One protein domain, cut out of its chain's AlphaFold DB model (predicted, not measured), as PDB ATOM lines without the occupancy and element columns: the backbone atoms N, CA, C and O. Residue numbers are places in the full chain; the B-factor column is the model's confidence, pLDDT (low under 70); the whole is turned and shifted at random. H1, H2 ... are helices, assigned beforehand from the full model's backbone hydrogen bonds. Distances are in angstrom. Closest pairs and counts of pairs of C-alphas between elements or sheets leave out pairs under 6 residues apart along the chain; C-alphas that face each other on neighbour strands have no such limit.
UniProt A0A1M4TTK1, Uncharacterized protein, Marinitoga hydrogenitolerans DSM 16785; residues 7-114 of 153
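AT A GLANCE: This is residues 7 to 114 of the 153 residues of an uncharacterized protein of Marinitoga hydrogenitolerans DSM 16785 (UniProt A0A1M4TTK1). One long helix, H3, makes the longest axis; two short helices, H1 and H2, pack on its first residues as a small head, and H4 folds back along its residues 63 to 74. Between these two groups, residues 51 to 62 of H3 stand free as a bare shaft. The printed part has 108 residues with four named helices, in the order H1, H2, H3, H4, and no named strand; the class is all helix. It is extended, with a radius of gyration of the C-alphas of 24.1 A, and spans 74 by 32 by 23 A, a rod in outline.

HOW THE PARTS SIT: Start at the hub, H3, residues 40 to 84, which touches the three other helices. H4, residues 90 to 108, forms a helical hairpin with it, a shallow tilt of 21 degrees, opposite ways; look at the closest C-alphas, Ile 67 and Ile 104, 6.5 A apart. At the head, H2, residues 29 to 36, touches residues 40 to 44 of H3 at a steep tilt of 65 degrees, closest at C-alphas 33 and 40, 5.6 A. H1, residues 7 to 17, touches residues 43 to 47 of H3 at 69 degrees, only just steep, closest at C-alphas 13 and 47, 6.7 A. H1 and H2 form a helical hairpin at a steep tilt of 40 degrees, with C-alphas 16 and 32 closest, 6.5 A. H4 is apart from H1 and H2. In the four helices every O i to N i+4 pair is within hydrogen-bond range.

IN THESE COORDINATES: Find C-alpha 40 at (-42.595, -11.432, -9.486); from there H3 runs 64.6 A to C-alpha 84 at (15.356, 10.727, 8.633). H4 runs 26.8 A and ends at (-6.780, -10.691, 7.287). H1 measures 15.6 A and H2 10.6 A.

THE WHOLE: The C-alphas farthest apart, Asn 37 and Glu 86, are 74.9 A apart. The printed part has no cut; the link H1 to H2 is long, the others tight. Mean pLDDT of the printed part is 72.1, and 60 residues, among them 73 to 114, are under 70.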
ATOM      1  N   GLU A   7     -30.744 -21.579 -16.996       84.12
ATOM      2  CA  GLU A   7     -30.854 -20.747 -18.195       84.12
ATOM      3  C   GLU A   7     -32.018 -19.747 -18.086       84.12
ATOM      4  O   GLU A   7     -31.862 -18.569 -18.421       84.12
ATOM      5  N   ASP A   8     -33.160 -20.173 -17.534       86.75
ATOM      6  CA  ASP A   8     -34.297 -19.284 -17.265       86.75
ATOM      7  C   ASP A   8     -33.940 -18.215 -16.224       86.75
ATOM      8  O   ASP A   8     -34.342 -17.055 -16.358       86.75
ATOM      9  N   LYS A   9     -33.155 -18.584 -15.200       87.94
ATOM     10  CA  LYS A   9     -32.658 -17.647 -14.182       87.94
ATOM     11  C   LYS A   9     -31.718 -16.606 -14.791       87.94
ATOM     12  O   LYS A   9     -31.892 -15.417 -14.525       87.94
ATOM     13  N   MET A  10     -30.778 -17.017 -15.643       84.38
ATOM     14  CA  MET A  10     -29.860 -16.099 -16.328       84.38
ATOM     15  C   MET A  10     -30.599 -15.135 -17.260       84.38
ATOM     16  O   MET A  10     -30.417 -13.921 -17.156       84.38
ATOM     17  N   LYS A  11     -31.501 -15.644 -18.111       88.06
ATOM     18  CA  LYS A  11     -32.325 -14.804 -18.999       88.06
ATOM     19  C   LYS A  11     -33.162 -13.797 -18.212       88.06
ATOM     20  O   LYS A  11     -33.267 -12.635 -18.601       88.06
ATOM     21  N   ALA A  12     -33.730 -14.223 -17.084       90.12
ATOM     22  CA  ALA A  12     -34.492 -13.348 -16.207       90.12
ATOM     23  C   ALA A  12     -33.646 -12.231 -15.589       90.12
ATOM     24  O   ALA A  12     -34.112 -11.095 -15.528       90.12
ATOM     25  N   ILE A  13     -32.420 -12.526 -15.154       89.25
ATOM     26  CA  ILE A  13     -31.503 -11.528 -14.592       89.25
ATOM     27  C   ILE A  13     -31.132 -10.473 -15.638       89.25
ATOM     28  O   ILE A  13     -31.291  -9.286 -15.362       89.25
ATOM     29  N   VAL A  14     -30.737 -10.888 -16.845       88.38
ATOM     30  CA  VAL A  14     -30.378  -9.961 -17.935       88.38
ATOM     31  C   VAL A  14     -31.555  -9.049 -18.289       88.38
ATOM     32  O   VAL A  14     -31.406  -7.839 -18.458       88.38
ATOM     33  N   GLU A  15     -32.766  -9.604 -18.358       89.06
ATOM     34  CA  GLU A  15     -33.956  -8.804 -18.640       89.06
ATOM     35  C   GLU A  15     -34.278  -7.820 -17.501       89.06
ATOM     36  O   GLU A  15     -34.763  -6.721 -17.765       89.06
ATOM     37  N   LEU A  16     -34.007  -8.173 -16.240       90.31
ATOM     38  CA  LEU A  16     -34.157  -7.248 -15.114       90.31
ATOM     39  C   LEU A  16     -33.152  -6.092 -15.211       90.31
ATOM     40  O   LEU A  16     -33.570  -4.943 -15.078       90.31
ATOM     41  N   GLU A  17     -31.881  -6.368 -15.509       86.56
ATOM     42  CA  GLU A  17     -30.835  -5.343 -15.676       86.56
ATOM     43  C   GLU A  17     -31.165  -4.357 -16.804       86.56
ATOM     44  O   GLU A  17     -31.053  -3.143 -16.633       86.56
ATOM     45  N   ASN A  18     -31.690  -4.858 -17.923       86.00
ATOM     46  CA  ASN A  18     -32.104  -4.030 -19.058       86.00
ATOM     47  C   ASN A  18     -33.376  -3.204 -18.798       86.00
ATOM     48  O   ASN A  18     -33.720  -2.325 -19.587       86.00
ATOM     49  N   ASN A  19     -34.112  -3.487 -17.720       86.81
ATOM     50  CA  ASN A  19     -35.363  -2.809 -17.380       86.81
ATOM     51  C   ASN A  19     -35.300  -2.133 -16.001       86.81
ATOM     52  O   ASN A  19     -36.310  -2.080 -15.289       86.81
ATOM     53  N   ILE A  20     -34.133  -1.605 -15.623       86.62
ATOM     54  CA  ILE A  20     -33.955  -0.800 -14.410       86.62
ATOM     55  C   ILE A  20     -34.704   0.527 -14.532       86.62
ATOM     56  O   ILE A  20     -34.605   1.252 -15.518       86.62
ATOM     57  N   ASN A  21     -35.464   0.865 -13.493       80.88
ATOM     58  CA  ASN A  21     -36.041   2.188 -13.346       80.88
ATOM     59  C   ASN A  21     -34.962   3.157 -12.839       80.88
ATOM     60  O   ASN A  21     -34.539   3.066 -11.687       80.88
ATOM     61  N   HIS A  22     -34.571   4.118 -13.676       76.00
ATOM     62  CA  HIS A  22     -33.541   5.114 -13.358       76.00
ATOM     63  C   HIS A  22     -33.855   5.990 -12.132       76.00
ATOM     64  O   HIS A  22     -32.933   6.515 -11.519       76.00
ATOM     65  N   GLN A  23     -35.126   6.135 -11.744       75.56
ATOM     66  CA  GLN A  23     -35.521   6.929 -10.575       75.56
ATOM     67  C   GLN A  23     -35.397   6.158  -9.257       75.56
ATOM     68  O   GLN A  23     -35.132   6.758  -8.222       75.56
ATOM     69  N   THR A  24     -35.618   4.838  -9.267       78.56
ATOM     70  CA  THR A  24     -35.622   4.015  -8.039       78.56
ATOM     71  C   THR A  24     -34.444   3.052  -7.942       78.56
ATOM     72  O   THR A  24     -34.282   2.406  -6.910       78.56
ATOM     73  N   GLY A  25     -33.659   2.900  -9.012       77.69
ATOM     74  CA  GLY A  25     -32.563   1.932  -9.109       77.69
ATOM     75  C   GLY A  25     -33.015   0.467  -9.137       77.69
ATOM     76  O   GLY A  25     -32.178  -0.428  -9.178       77.69
ATOM     77  N   ASN A  26     -34.326   0.198  -9.124       83.44
ATOM     78  CA  ASN A  26     -34.884  -1.151  -9.104       83.44
ATOM     79  C   ASN A  26     -35.408  -1.570 -10.485       83.44
ATOM     80  O   ASN A  26     -35.978  -0.741 -11.202       83.44
ATOM     81  N   PRO A  27     -35.302  -2.856 -10.857       88.38
ATOM     82  CA  PRO A  27     -35.845  -3.357 -12.111       88.38
ATOM     83  C   PRO A  27     -37.376  -3.387 -12.115       88.38
ATOM     84  O   PRO A  27     -38.039  -3.576 -11.091       88.38
ATOM     85  N   ASN A  28     -37.966  -3.218 -13.298       90.38
ATOM     86  CA  ASN A  28     -39.411  -3.266 -13.484       90.38
ATOM     87  C   ASN A  28     -39.927  -4.715 -13.453       90.38
ATOM     88  O   ASN A  28     -40.137  -5.358 -14.486       90.38
ATOM     89  N   TRP A  29     -40.193  -5.211 -12.243       90.50
ATOM     90  CA  TRP A  29     -40.670  -6.574 -11.983       90.50
ATOM     91  C   TRP A  29     -41.901  -6.963 -12.794       90.50
ATOM     92  O   TRP A  29     -42.024  -8.100 -13.238       90.50
ATOM     93  N   THR A  30     -42.842  -6.034 -12.961       89.94
ATOM     94  CA  THR A  30     -44.119  -6.305 -13.628       89.94
ATOM     95  C   THR A  30     -43.916  -6.531 -15.121       89.94
ATOM     96  O   THR A  30     -44.525  -7.440 -15.684       89.94
ATOM     97  N   LYS A  31     -43.040  -5.744 -15.754       88.88
ATOM     98  CA  LYS A  31     -42.717  -5.884 -17.178       88.88
ATOM     99  C   LYS A  31     -42.023  -7.219 -17.456       88.88
ATOM    100  O   LYS A  31     -42.471  -7.968 -18.320       88.88
ATOM    101  N   VAL A  32     -40.999  -7.553 -16.670       90.44
ATOM    102  CA  VAL A  32     -40.234  -8.800 -16.844       90.44
ATOM    103  C   VAL A  32     -41.075 -10.036 -16.512       90.44
ATOM    104  O   VAL A  32     -41.042 -11.022 -17.244       90.44
ATOM    105  N   SER A  33     -41.905  -9.964 -15.469       92.62
ATOM    106  CA  SER A  33     -42.810 -11.054 -15.084       92.62
ATOM    107  C   SER A  33     -43.800 -11.409 -16.192       92.62
ATOM    108  O   SER A  33     -43.983 -12.588 -16.480       92.62
ATOM    109  N   LYS A  34     -44.385 -10.402 -16.857       91.94
ATOM    110  CA  LYS A  34     -45.279 -10.619 -18.003       91.94
ATOM    111  C   LYS A  34     -44.545 -11.199 -19.212       91.94
ATOM    112  O   LYS A  34     -45.094 -12.061 -19.882       91.94
ATOM    113  N   LYS A  35     -43.318 -10.738 -19.477       90.69
ATOM    114  CA  LYS A  35     -42.523 -11.164 -20.638       90.69
ATOM    115  C   LYS A  35     -42.075 -12.624 -20.538       90.69
ATOM    116  O   LYS A  35     -42.153 -13.347 -21.520       90.69
ATOM    117  N   LEU A  36     -41.607 -13.043 -19.362       90.19
ATOM    118  CA  LEU A  36     -41.011 -14.369 -19.157       90.19
ATOM    119  C   LEU A  36     -41.973 -15.382 -18.519       90.19
ATOM    120  O   LEU A  36     -41.609 -16.537 -18.337       90.19
ATOM    121  N   ASN A  37     -43.189 -14.963 -18.153       91.19
ATOM    122  CA  ASN A  37     -44.152 -15.774 -17.398       91.19
ATOM    123  C   ASN A  37     -43.587 -16.331 -16.071       91.19
ATOM    124  O   ASN A  37     -43.963 -17.404 -15.597       91.19
ATOM    125  N   ILE A  38     -42.672 -15.584 -15.449       91.69
ATOM    126  CA  ILE A  38     -42.062 -15.920 -14.158       91.69
ATOM    127  C   ILE A  38     -42.699 -15.049 -13.081       91.69
ATOM    128  O   ILE A  38     -42.917 -13.849 -13.269       91.69
ATOM    129  N   SER A  39     -43.002 -15.638 -11.921       91.62
ATOM    130  CA  SER A  39     -43.629 -14.895 -10.827       91.62
ATOM    131  C   SER A  39     -42.732 -13.746 -10.344       91.62
ATOM    132  O   SER A  39     -41.522 -13.914 -10.174       91.62
ATOM    133  N   ARG A  40     -43.329 -12.587 -10.042       91.12
ATOM    134  CA  ARG A  40     -42.595 -11.432  -9.486       91.12
ATOM    135  C   ARG A  40     -41.794 -11.790  -8.230       91.12
ATOM    136  O   ARG A  40     -40.683 -11.300  -8.067       91.12
ATOM    137  N   LYS A  41     -42.325 -12.673  -7.374       91.31
ATOM    138  CA  LYS A  41     -41.629 -13.148  -6.165       91.31
ATOM    139  C   LYS A  41     -40.355 -13.927  -6.508       91.31
ATOM    140  O   LYS A  41     -39.338 -13.736  -5.853       91.31
ATOM    141  N   THR A  42     -40.398 -14.767  -7.541       90.50
ATOM    142  CA  THR A  42     -39.233 -15.523  -8.025       90.50
ATOM    143  C   THR A  42     -38.163 -14.583  -8.581       90.50
ATOM    144  O   THR A  42     -37.007 -14.686  -8.187       90.50
ATOM    145  N   LEU A  43     -38.559 -13.609  -9.406       91.00
ATOM    146  CA  LEU A  43     -37.647 -12.599  -9.958       91.00
ATOM    147  C   LEU A  43     -36.976 -11.761  -8.859       91.00
ATOM    148  O   LEU A  43     -35.763 -11.572  -8.875       91.00
ATOM    149  N   GLN A  44     -37.749 -11.307  -7.867       91.31
ATOM    150  CA  GLN A  44     -37.219 -10.568  -6.717       91.31
ATOM    151  C   GLN A  44     -36.241 -11.404  -5.889       91.31
ATOM    152  O   GLN A  44     -35.240 -10.874  -5.410       91.31
ATOM    153  N   LYS A  45     -36.522 -12.701  -5.713       89.62
ATOM    154  CA  LYS A  45     -35.625 -13.622  -5.009       89.62
ATOM    155  C   LYS A  45     -34.287 -13.741  -5.744       89.62
ATOM    156  O   LYS A  45     -33.253 -13.502  -5.132       89.62
ATOM    157  N   TRP A  46     -34.308 -14.020  -7.046       90.19
ATOM    158  CA  TRP A  46     -33.088 -14.165  -7.848       90.19
ATOM    159  C   TRP A  46     -32.271 -12.877  -7.942       90.19
ATOM    160  O   TRP A  46     -31.049 -12.924  -7.862       90.19
ATOM    161  N   TRP A  47     -32.929 -11.721  -8.031       88.88
ATOM    162  CA  TRP A  47     -32.240 -10.432  -7.992       88.88
ATOM    163  C   TRP A  47     -31.522 -10.193  -6.662       88.88
ATOM    164  O   TRP A  47     -30.395  -9.708  -6.645       88.88
ATOM    165  N   LYS A  48     -32.154 -10.540  -5.535       85.25
ATOM    166  CA  LYS A  48     -31.518 -10.436  -4.215       85.25
ATOM    167  C   LYS A  48     -30.330 -11.387  -4.075       85.25
ATOM    168  O   LYS A  48     -29.320 -10.979  -3.518       85.25
ATOM    169  N   GLU A  49     -30.450 -12.618  -4.571       83.75
ATOM    170  CA  GLU A  49     -29.357 -13.603  -4.576       83.75
ATOM    171  C   GLU A  49     -28.149 -13.090  -5.368       83.75
ATOM    172  O   GLU A  49     -27.057 -13.027  -4.814       83.75
ATOM    173  N   LYS A  50     -28.366 -12.605  -6.599       81.25
ATOM    174  CA  LYS A  50     -27.315 -12.003  -7.432       81.25
ATOM    175  C   LYS A  50     -26.608 -10.844  -6.728       81.25
ATOM    176  O   LYS A  50     -25.391 -10.822  -6.618       81.25
ATOM    177  N   ASN A  51     -27.377  -9.883  -6.211       70.56
ATOM    178  CA  ASN A  51     -26.785  -8.721  -5.545       70.56
ATOM    179  C   ASN A  51     -26.036  -9.102  -4.260       70.56
ATOM    180  O   ASN A  51     -25.107  -8.401  -3.871       70.56
ATOM    181  N   LYS A  52     -26.417 -10.197  -3.591       69.56
ATOM    182  CA  LYS A  52     -25.670 -10.700  -2.437       69.56
ATOM    183  C   LYS A  52     -24.280 -11.185  -2.862       69.56
ATOM    184  O   LYS A  52     -23.306 -10.747  -2.255       69.56
ATOM    185  N   GLU A  53     -24.198 -11.991  -3.920       60.81
ATOM    186  CA  GLU A  53     -22.927 -12.456  -4.502       60.81
ATOM    187  C   GLU A  53     -22.057 -11.266  -4.953       60.81
ATOM    188  O   GLU A  53     -20.886 -11.177  -4.577       60.81
ATOM    189  N   ASP A  54     -22.655 -10.276  -5.627       59.97
ATOM    190  CA  ASP A  54     -21.963  -9.052  -6.062       59.97
ATOM    191  C   ASP A  54     -21.412  -8.241  -4.863       59.97
ATOM    192  O   ASP A  54     -20.277  -7.758  -4.885       59.97
ATOM    193  N   THR A  55     -22.175  -8.110  -3.768       56.72
ATOM    194  CA  THR A  55     -21.710  -7.384  -2.568       56.72
ATOM    195  C   THR A  55     -20.624  -8.116  -1.784       56.72
ATOM    196  O   THR A  55     -19.768  -7.456  -1.191       56.72
ATOM    197  N   GLU A  56     -20.631  -9.450  -1.766       57.62
ATOM    198  CA  GLU A  56     -19.557 -10.243  -1.159       57.62
ATOM    199  C   GLU A  56     -18.261 -10.093  -1.965       57.62
ATOM    200  O   GLU A  56     -17.212  -9.824  -1.379       57.62
ATOM    201  N   HIS A  57     -18.336 -10.117  -3.298       55.88
ATOM    202  CA  HIS A  57     -17.172  -9.901  -4.156       55.88
ATOM    203  C   HIS A  57     -16.582  -8.487  -4.004       55.88
ATOM    204  O   HIS A  57     -15.375  -8.329  -3.814       55.88
ATOM    205  N   ILE A  58     -17.428  -7.448  -3.976       58.34
ATOM    206  CA  ILE A  58     -16.992  -6.059  -3.749       58.34
ATOM    207  C   ILE A  58     -16.337  -5.891  -2.371       58.34
ATOM    208  O   ILE A  58     -15.374  -5.135  -2.235       58.34
ATOM    209  N   ARG A  59     -16.840  -6.575  -1.336       56.75
ATOM    210  CA  ARG A  59     -16.231  -6.549   0.003       56.75
ATOM    211  C   ARG A  59     -14.834  -7.156  -0.007       56.75
ATOM    212  O   ARG A  59     -13.937  -6.566   0.590       56.75
ATOM    213  N   THR A  60     -14.646  -8.273  -0.699       59.59
ATOM    214  CA  THR A  60     -13.337  -8.921  -0.844       59.59
ATOM    215  C   THR A  60     -12.360  -8.037  -1.619       59.59
ATOM    216  O   THR A  60     -11.279  -7.748  -1.114       59.59
ATOM    217  N   LEU A  61     -12.771  -7.483  -2.764       59.06
ATOM    218  CA  LEU A  61     -11.925  -6.588  -3.565       59.06
ATOM    219  C   LEU A  61     -11.522  -5.316  -2.809       59.06
ATOM    220  O   LEU A  61     -10.355  -4.930  -2.805       59.06
ATOM    221  N   LYS A  62     -12.465  -4.667  -2.112       58.25
ATOM    222  CA  LYS A  62     -12.158  -3.467  -1.313       58.25
ATOM    223  C   LYS A  62     -11.234  -3.767  -0.139       58.25
ATOM    224  O   LYS A  62     -10.443  -2.911   0.249       58.25
ATOM    225  N   LYS A  63     -11.335  -4.966   0.433       59.28
ATOM    226  CA  LYS A  63     -10.451  -5.433   1.500       59.28
ATOM    227  C   LYS A  63      -9.026  -5.631   0.981       59.28
ATOM    228  O   LYS A  63      -8.091  -5.151   1.614       59.28
ATOM    229  N   GLU A  64      -8.861  -6.259  -0.178       65.19
ATOM    230  CA  GLU A  64      -7.558  -6.435  -0.834       65.19
ATOM    231  C   GLU A  64      -6.926  -5.096  -1.236       65.19
ATOM    232  O   GLU A  64      -5.754  -4.849  -0.943       65.19
ATOM    233  N   GLU A  65      -7.707  -4.190  -1.831       67.88
ATOM    234  CA  GLU A  65      -7.243  -2.851  -2.208       67.88
ATOM    235  C   GLU A  65      -6.803  -2.041  -0.981       67.88
ATOM    236  O   GLU A  65      -5.777  -1.355  -1.009       67.88
ATOM    237  N   PHE A  66      -7.551  -2.142   0.120       67.50
ATOM    238  CA  PHE A  66      -7.196  -1.499   1.379       67.50
ATOM    239  C   PHE A  66      -5.907  -2.078   1.972       67.50
ATOM    240  O   PHE A  66      -5.028  -1.310   2.355       67.50
ATOM    241  N   ILE A  67      -5.770  -3.409   2.017       67.50
ATOM    242  CA  ILE A  67      -4.555  -4.077   2.509       67.50
ATOM    243  C   ILE A  67      -3.342  -3.621   1.696       67.50
ATOM    244  O   ILE A  67      -2.317  -3.264   2.274       67.50
ATOM    245  N   LYS A  68      -3.467  -3.560   0.366       74.06
ATOM    246  CA  LYS A  68      -2.391  -3.093  -0.513       74.06
ATOM    247  C   LYS A  68      -1.996  -1.643  -0.217       74.06
ATOM    248  O   LYS A  68      -0.826  -1.372   0.028       74.06
ATOM    249  N   LYS A  69      -2.967  -0.725  -0.142       70.44
ATOM    250  CA  LYS A  69      -2.704   0.686   0.203       70.44
ATOM    251  C   LYS A  69      -2.114   0.852   1.606       70.44
ATOM    252  O   LYS A  69      -1.325   1.768   1.827       70.44
ATOM    253  N   ALA A  70      -2.498   0.005   2.559       65.81
ATOM    254  CA  ALA A  70      -1.926   0.017   3.902       65.81
ATOM    255  C   ALA A  70      -0.442  -0.377   3.868       65.81
ATOM    256  O   ALA A  70       0.381   0.342   4.429       65.81
ATOM    257  N   TRP A  71      -0.089  -1.445   3.146       67.00
ATOM    258  CA  TRP A  71       1.305  -1.845   2.943       67.00
ATOM    259  C   TRP A  71       2.126  -0.784   2.213       67.00
ATOM    260  O   TRP A  71       3.216  -0.456   2.674       67.00
ATOM    261  N   ASP A  72       1.595  -0.186   1.147       74.00
ATOM    262  CA  ASP A  72       2.289   0.877   0.408       74.00
ATOM    263  C   ASP A  72       2.620   2.074   1.320       74.00
ATOM    264  O   ASP A  72       3.733   2.601   1.285       74.00
ATOM    265  N   ASN A  73       1.695   2.464   2.205       65.38
ATOM    266  CA  ASN A  73       1.939   3.524   3.187       65.38
ATOM    267  C   ASN A  73       2.960   3.124   4.259       65.38
ATOM    268  O   ASN A  73       3.769   3.956   4.665       65.38
ATOM    269  N   ILE A  74       2.947   1.865   4.710       66.12
ATOM    270  CA  ILE A  74       3.944   1.344   5.655       66.12
ATOM    271  C   ILE A  74       5.339   1.396   5.026       66.12
ATOM    272  O   ILE A  74       6.264   1.926   5.641       66.12
ATOM    273  N   PHE A  75       5.498   0.895   3.799       68.56
ATOM    274  CA  PHE A  75       6.784   0.902   3.099       68.56
ATOM    275  C   PHE A  75       7.269   2.318   2.788       68.56
ATOM    276  O   PHE A  75       8.455   2.606   2.944       68.56
ATOM    277  N   TYR A  76       6.364   3.225   2.420       68.88
ATOM    278  CA  TYR A  76       6.692   4.636   2.235       68.88
ATOM    279  C   TYR A  76       7.157   5.294   3.544       68.88
ATOM    280  O   TYR A  76       8.191   5.964   3.569       68.88
ATOM    281  N   GLY A  77       6.446   5.047   4.649       62.84
ATOM    282  CA  GLY A  77       6.839   5.508   5.981       62.84
ATOM    283  C   GLY A  77       8.223   4.995   6.380       62.84
ATOM    284  O   GLY A  77       9.069   5.794   6.778       62.84
ATOM    285  N   LEU A  78       8.477   3.694   6.187       63.28
ATOM    286  CA  LEU A  78       9.780   3.041   6.378       63.28
ATOM    287  C   LEU A  78      10.904   3.676   5.549       63.28
ATOM    288  O   LEU A  78      11.998   3.896   6.068       63.28
ATOM    289  N   GLY A  79      10.640   3.997   4.281       63.94
ATOM    290  CA  GLY A  79      11.603   4.674   3.414       63.94
ATOM    291  C   GLY A  79      12.002   6.044   3.961       63.94
ATOM    292  O   GLY A  79      13.190   6.341   4.080       63.94
ATOM    293  N   LEU A  80      11.016   6.838   4.388       63.16
ATOM    294  CA  LEU A  80      11.246   8.165   4.963       63.16
ATOM    295  C   LEU A  80      11.984   8.120   6.308       63.16
ATOM    296  O   LEU A  80      12.746   9.037   6.609       63.16
ATOM    297  N   LEU A  81      11.798   7.074   7.119       54.91
ATOM    298  CA  LEU A  81      12.608   6.879   8.329       54.91
ATOM    299  C   LEU A  81      14.044   6.546   8.031       54.91
ATOM    300  O   LEU A  81      14.911   7.025   8.741       54.91
ATOM    301  N   LYS A  82      14.303   5.691   7.041       58.25
ATOM    302  CA  LYS A  82      15.678   5.347   6.685       58.25
ATOM    303  C   LYS A  82      16.456   6.613   6.316       58.25
ATOM    304  O   LYS A  82      17.626   6.729   6.649       58.25
ATOM    305  N   GLU A  83      15.773   7.573   5.697       59.97
ATOM    306  CA  GLU A  83      16.311   8.888   5.342       59.97
ATOM    307  C   GLU A  83      16.393   9.874   6.523       59.97
ATOM    308  O   GLU A  83      17.293  10.708   6.569       59.97
ATOM    309  N   LYS A  84      15.462   9.800   7.485       57.78
ATOM    310  CA  LYS A  84      15.356  10.727   8.633       57.78
ATOM    311  C   LYS A  84      15.740  10.116   9.981       57.78
ATOM    312  O   LYS A  84      15.452  10.713  11.020       57.78
ATOM    313  N   ALA A  85      16.387   8.957   9.952       53.06
ATOM    314  CA  ALA A  85      16.803   8.138  11.085       53.06
ATOM    315  C   ALA A  85      17.468   8.978  12.191       53.06
ATOM    316  O   ALA A  85      17.144   8.850  13.361       53.06
ATOM    317  N   GLU A  86      18.280   9.962  11.821       56.28
ATOM    318  CA  GLU A  86      18.988  10.809  12.787       56.28
ATOM    319  C   GLU A  86      18.111  11.832  13.540       56.28
ATOM    320  O   GLU A  86      18.585  12.456  14.486       56.28
ATOM    321  N   LYS A  87      16.851  12.062  13.136       55.62
ATOM    322  CA  LYS A  87      16.018  13.173  13.651       55.62
ATOM    323  C   LYS A  87      14.623  12.782  14.140       55.62
ATOM    324  O   LYS A  87      13.932  13.632  14.699       55.62
ATOM    325  N   ALA A  88      14.177  11.549  13.916       54.88
ATOM    326  CA  ALA A  88      12.840  11.106  14.303       54.88
ATOM    327  C   ALA A  88      12.870  10.297  15.607       54.88
ATOM    328  O   ALA A  88      13.729   9.442  15.802       54.88
ATOM    329  N   ASN A  89      11.894  10.530  16.490       61.59
ATOM    330  CA  ASN A  89      11.687   9.706  17.677       61.59
ATOM    331  C   ASN A  89      11.233   8.300  17.246       61.59
ATOM    332  O   ASN A  89      10.053   8.065  16.989       61.59
ATOM    333  N   TYR A  90      12.185   7.371  17.140       59.56
ATOM    334  CA  TYR A  90      11.983   5.985  16.700       59.56
ATOM    335  C   TYR A  90      10.822   5.274  17.408       59.56
ATOM    336  O   TYR A  90      10.159   4.424  16.813       59.56
ATOM    337  N   LYS A  91      10.535   5.649  18.660       63.78
ATOM    338  CA  LYS A  91       9.462   5.072  19.470       63.78
ATOM    339  C   LYS A  91       8.071   5.306  18.877       63.78
ATOM    340  O   LYS A  91       7.312   4.352  18.733       63.78
ATOM    341  N   ASP A  92       7.748   6.541  18.496       58.25
ATOM    342  CA  ASP A  92       6.416   6.887  17.970       58.25
ATOM    343  C   ASP A  92       6.146   6.184  16.643       58.25
ATOM    344  O   ASP A  92       5.022   5.795  16.320       58.25
ATOM    345  N   LEU A  93       7.215   5.954  15.891       60.06
ATOM    346  CA  LEU A  93       7.117   5.264  14.635       60.06
ATOM    347  C   LEU A  93       6.938   3.751  14.789       60.06
ATOM    348  O   LEU A  93       6.088   3.171  14.113       60.06
ATOM    349  N   ILE A  94       7.704   3.109  15.674       66.75
ATOM    350  CA  ILE A  94       7.523   1.684  15.973       66.75
ATOM    351  C   ILE A  94       6.086   1.440  16.449       66.75
ATOM    352  O   ILE A  94       5.447   0.490  16.002       66.75
ATOM    353  N   VAL A  95       5.541   2.338  17.276       68.12
ATOM    354  CA  VAL A  95       4.139   2.285  17.719       68.12
ATOM    355  C   VAL A  95       3.172   2.411  16.539       68.12
ATOM    356  O   VAL A  95       2.245   1.605  16.414       68.12
ATOM    357  N   GLY A  96       3.387   3.378  15.642       63.28
ATOM    358  CA  GLY A  96       2.569   3.542  14.438       63.28
ATOM    359  C   GLY A  96       2.600   2.308  13.533       63.28
ATOM    360  O   GLY A  96       1.561   1.874  13.030       63.28
ATOM    361  N   MET A  97       3.771   1.691  13.381       64.75
ATOM    362  CA  MET A  97       3.961   0.505  12.555       64.75
ATOM    363  C   MET A  97       3.348  -0.752  13.180       64.75
ATOM    364  O   MET A  97       2.654  -1.492  12.485       64.75
ATOM    365  N   ALA A  98       3.521  -0.960  14.486       67.19
ATOM    366  CA  ALA A  98       2.874  -2.047  15.217       67.19
ATOM    367  C   ALA A  98       1.344  -1.939  15.127       67.19
ATOM    368  O   ALA A  98       0.670  -2.926  14.851       67.19
ATOM    369  N   THR A  99       0.804  -0.722  15.253       67.25
ATOM    370  CA  THR A  99      -0.635  -0.450  15.109       67.25
ATOM    371  C   THR A  99      -1.146  -0.754  13.698       67.25
ATOM    372  O   THR A  99      -2.253  -1.257  13.517       67.25
ATOM    373  N   LEU A 100      -0.356  -0.437  12.672       63.50
ATOM    374  CA  LEU A 100      -0.701  -0.721  11.279       63.50
ATOM    375  C   LEU A 100      -0.674  -2.223  10.978       63.50
ATOM    376  O   LEU A 100      -1.604  -2.729  10.353       63.50
ATOM    377  N   ILE A 101       0.349  -2.933  11.459       68.19
ATOM    378  CA  ILE A 101       0.454  -4.393  11.346       68.19
ATOM    379  C   ILE A 101      -0.728  -5.066  12.049       68.19
ATOM    380  O   ILE A 101      -1.377  -5.922  11.452       68.19
ATOM    381  N   ASP A 102      -1.060  -4.631  13.264       69.25
ATOM    382  CA  ASP A 102      -2.208  -5.124  14.030       69.25
ATOM    383  C   ASP A 102      -3.529  -4.963  13.252       69.25
ATOM    384  O   ASP A 102      -4.280  -5.919  13.051       69.25
ATOM    385  N   LYS A 103      -3.774  -3.778  12.673       66.06
ATOM    386  CA  LYS A 103      -4.960  -3.539  11.831       66.06
ATOM    387  C   LYS A 103      -4.986  -4.403  10.569       66.06
ATOM    388  O   LYS A 103      -6.067  -4.814  10.147       66.06
ATOM    389  N   ILE A 104      -3.836  -4.687   9.961       63.31
ATOM    390  CA  ILE A 104      -3.744  -5.581   8.798       63.31
ATOM    391  C   ILE A 104      -4.064  -7.024   9.202       63.31
ATOM    392  O   ILE A 104      -4.825  -7.682   8.492       63.31
ATOM    393  N   GLN A 105      -3.562  -7.497  10.346       65.38
ATOM    394  CA  GLN A 105      -3.844  -8.842  10.857       65.38
ATOM    395  C   GLN A 105      -5.333  -9.032  11.186       65.38
ATOM    396  O   GLN A 105      -5.930 -10.017  10.743       65.38
ATOM    397  N   LEU A 106      -5.962  -8.045  11.841       67.31
ATOM    398  CA  LEU A 106      -7.412  -8.025  12.083       67.31
ATOM    399  C   LEU A 106      -8.211  -8.117  10.783       67.31
ATOM    400  O   LEU A 106      -9.180  -8.869  10.681       67.31
ATOM    401  N   LEU A 107      -7.802  -7.361   9.762       60.38
ATOM    402  CA  LEU A 107      -8.455  -7.416   8.464       60.38
ATOM    403  C   LEU A 107      -8.244  -8.781   7.815       60.38
ATOM    404  O   LEU A 107      -9.202  -9.341   7.302       60.38
ATOM    405  N   GLN A 108      -7.058  -9.376   7.875       58.28
ATOM    406  CA  GLN A 108      -6.780 -10.691   7.287       58.28
ATOM    407  C   GLN A 108      -7.500 -11.859   7.984       58.28
ATOM    408  O   GLN A 108      -7.517 -12.956   7.435       58.28
ATOM    409  N   GLY A 109      -8.173 -11.626   9.116       50.91
ATOM    410  CA  GLY A 109      -8.910 -12.664   9.844       50.91
ATOM    411  C   GLY A 109      -7.998 -13.640  10.588       50.91
ATOM    412  O   GLY A 109      -8.458 -14.692  11.023       50.91
ATOM    413  N   GLN A 110      -6.716 -13.291  10.725       48.28
ATOM    414  CA  GLN A 110      -5.787 -13.995  11.597       48.28
ATOM    415  C   GLN A 110      -6.223 -13.752  13.052       48.28
ATOM    416  O   GLN A 110      -6.575 -12.616  13.390       48.28
ATOM    417  N   PRO A 111      -6.248 -14.783  13.913       42.12
ATOM    418  CA  PRO A 111      -6.588 -14.606  15.315       42.12
ATOM    419  C   PRO A 111      -5.526 -13.727  15.980       42.12
ATOM    420  O   PRO A 111      -4.406 -14.158  16.237       42.12
ATOM    421  N   THR A 112      -5.878 -12.475  16.258       46.25
ATOM    422  CA  THR A 112      -5.088 -11.604  17.125       46.25
ATOM    423  C   THR A 112      -5.413 -11.988  18.561       46.25
ATOM    424  O   THR A 112      -6.318 -11.420  19.183       46.25
ATOM    425  N   GLU A 113      -4.725 -12.999  19.088       40.75
ATOM    426  CA  GLU A 113      -4.677 -13.165  20.534       40.75
ATOM    427  C   GLU A 113      -4.055 -11.894  21.111       40.75
ATOM    428  O   GLU A 113      -2.865 -11.623  20.958       40.75
ATOM    429  N   ILE A 114      -4.878 -11.086  21.782       48.06
ATOM    430  CA  ILE A 114      -4.366 -10.118  22.741       48.06
ATOM    431  C   ILE A 114      -3.799 -10.972  23.871       48.06
ATOM    432  O   ILE A 114      -4.500 -11.286  24.833       48.06
TER     433      ILE A 114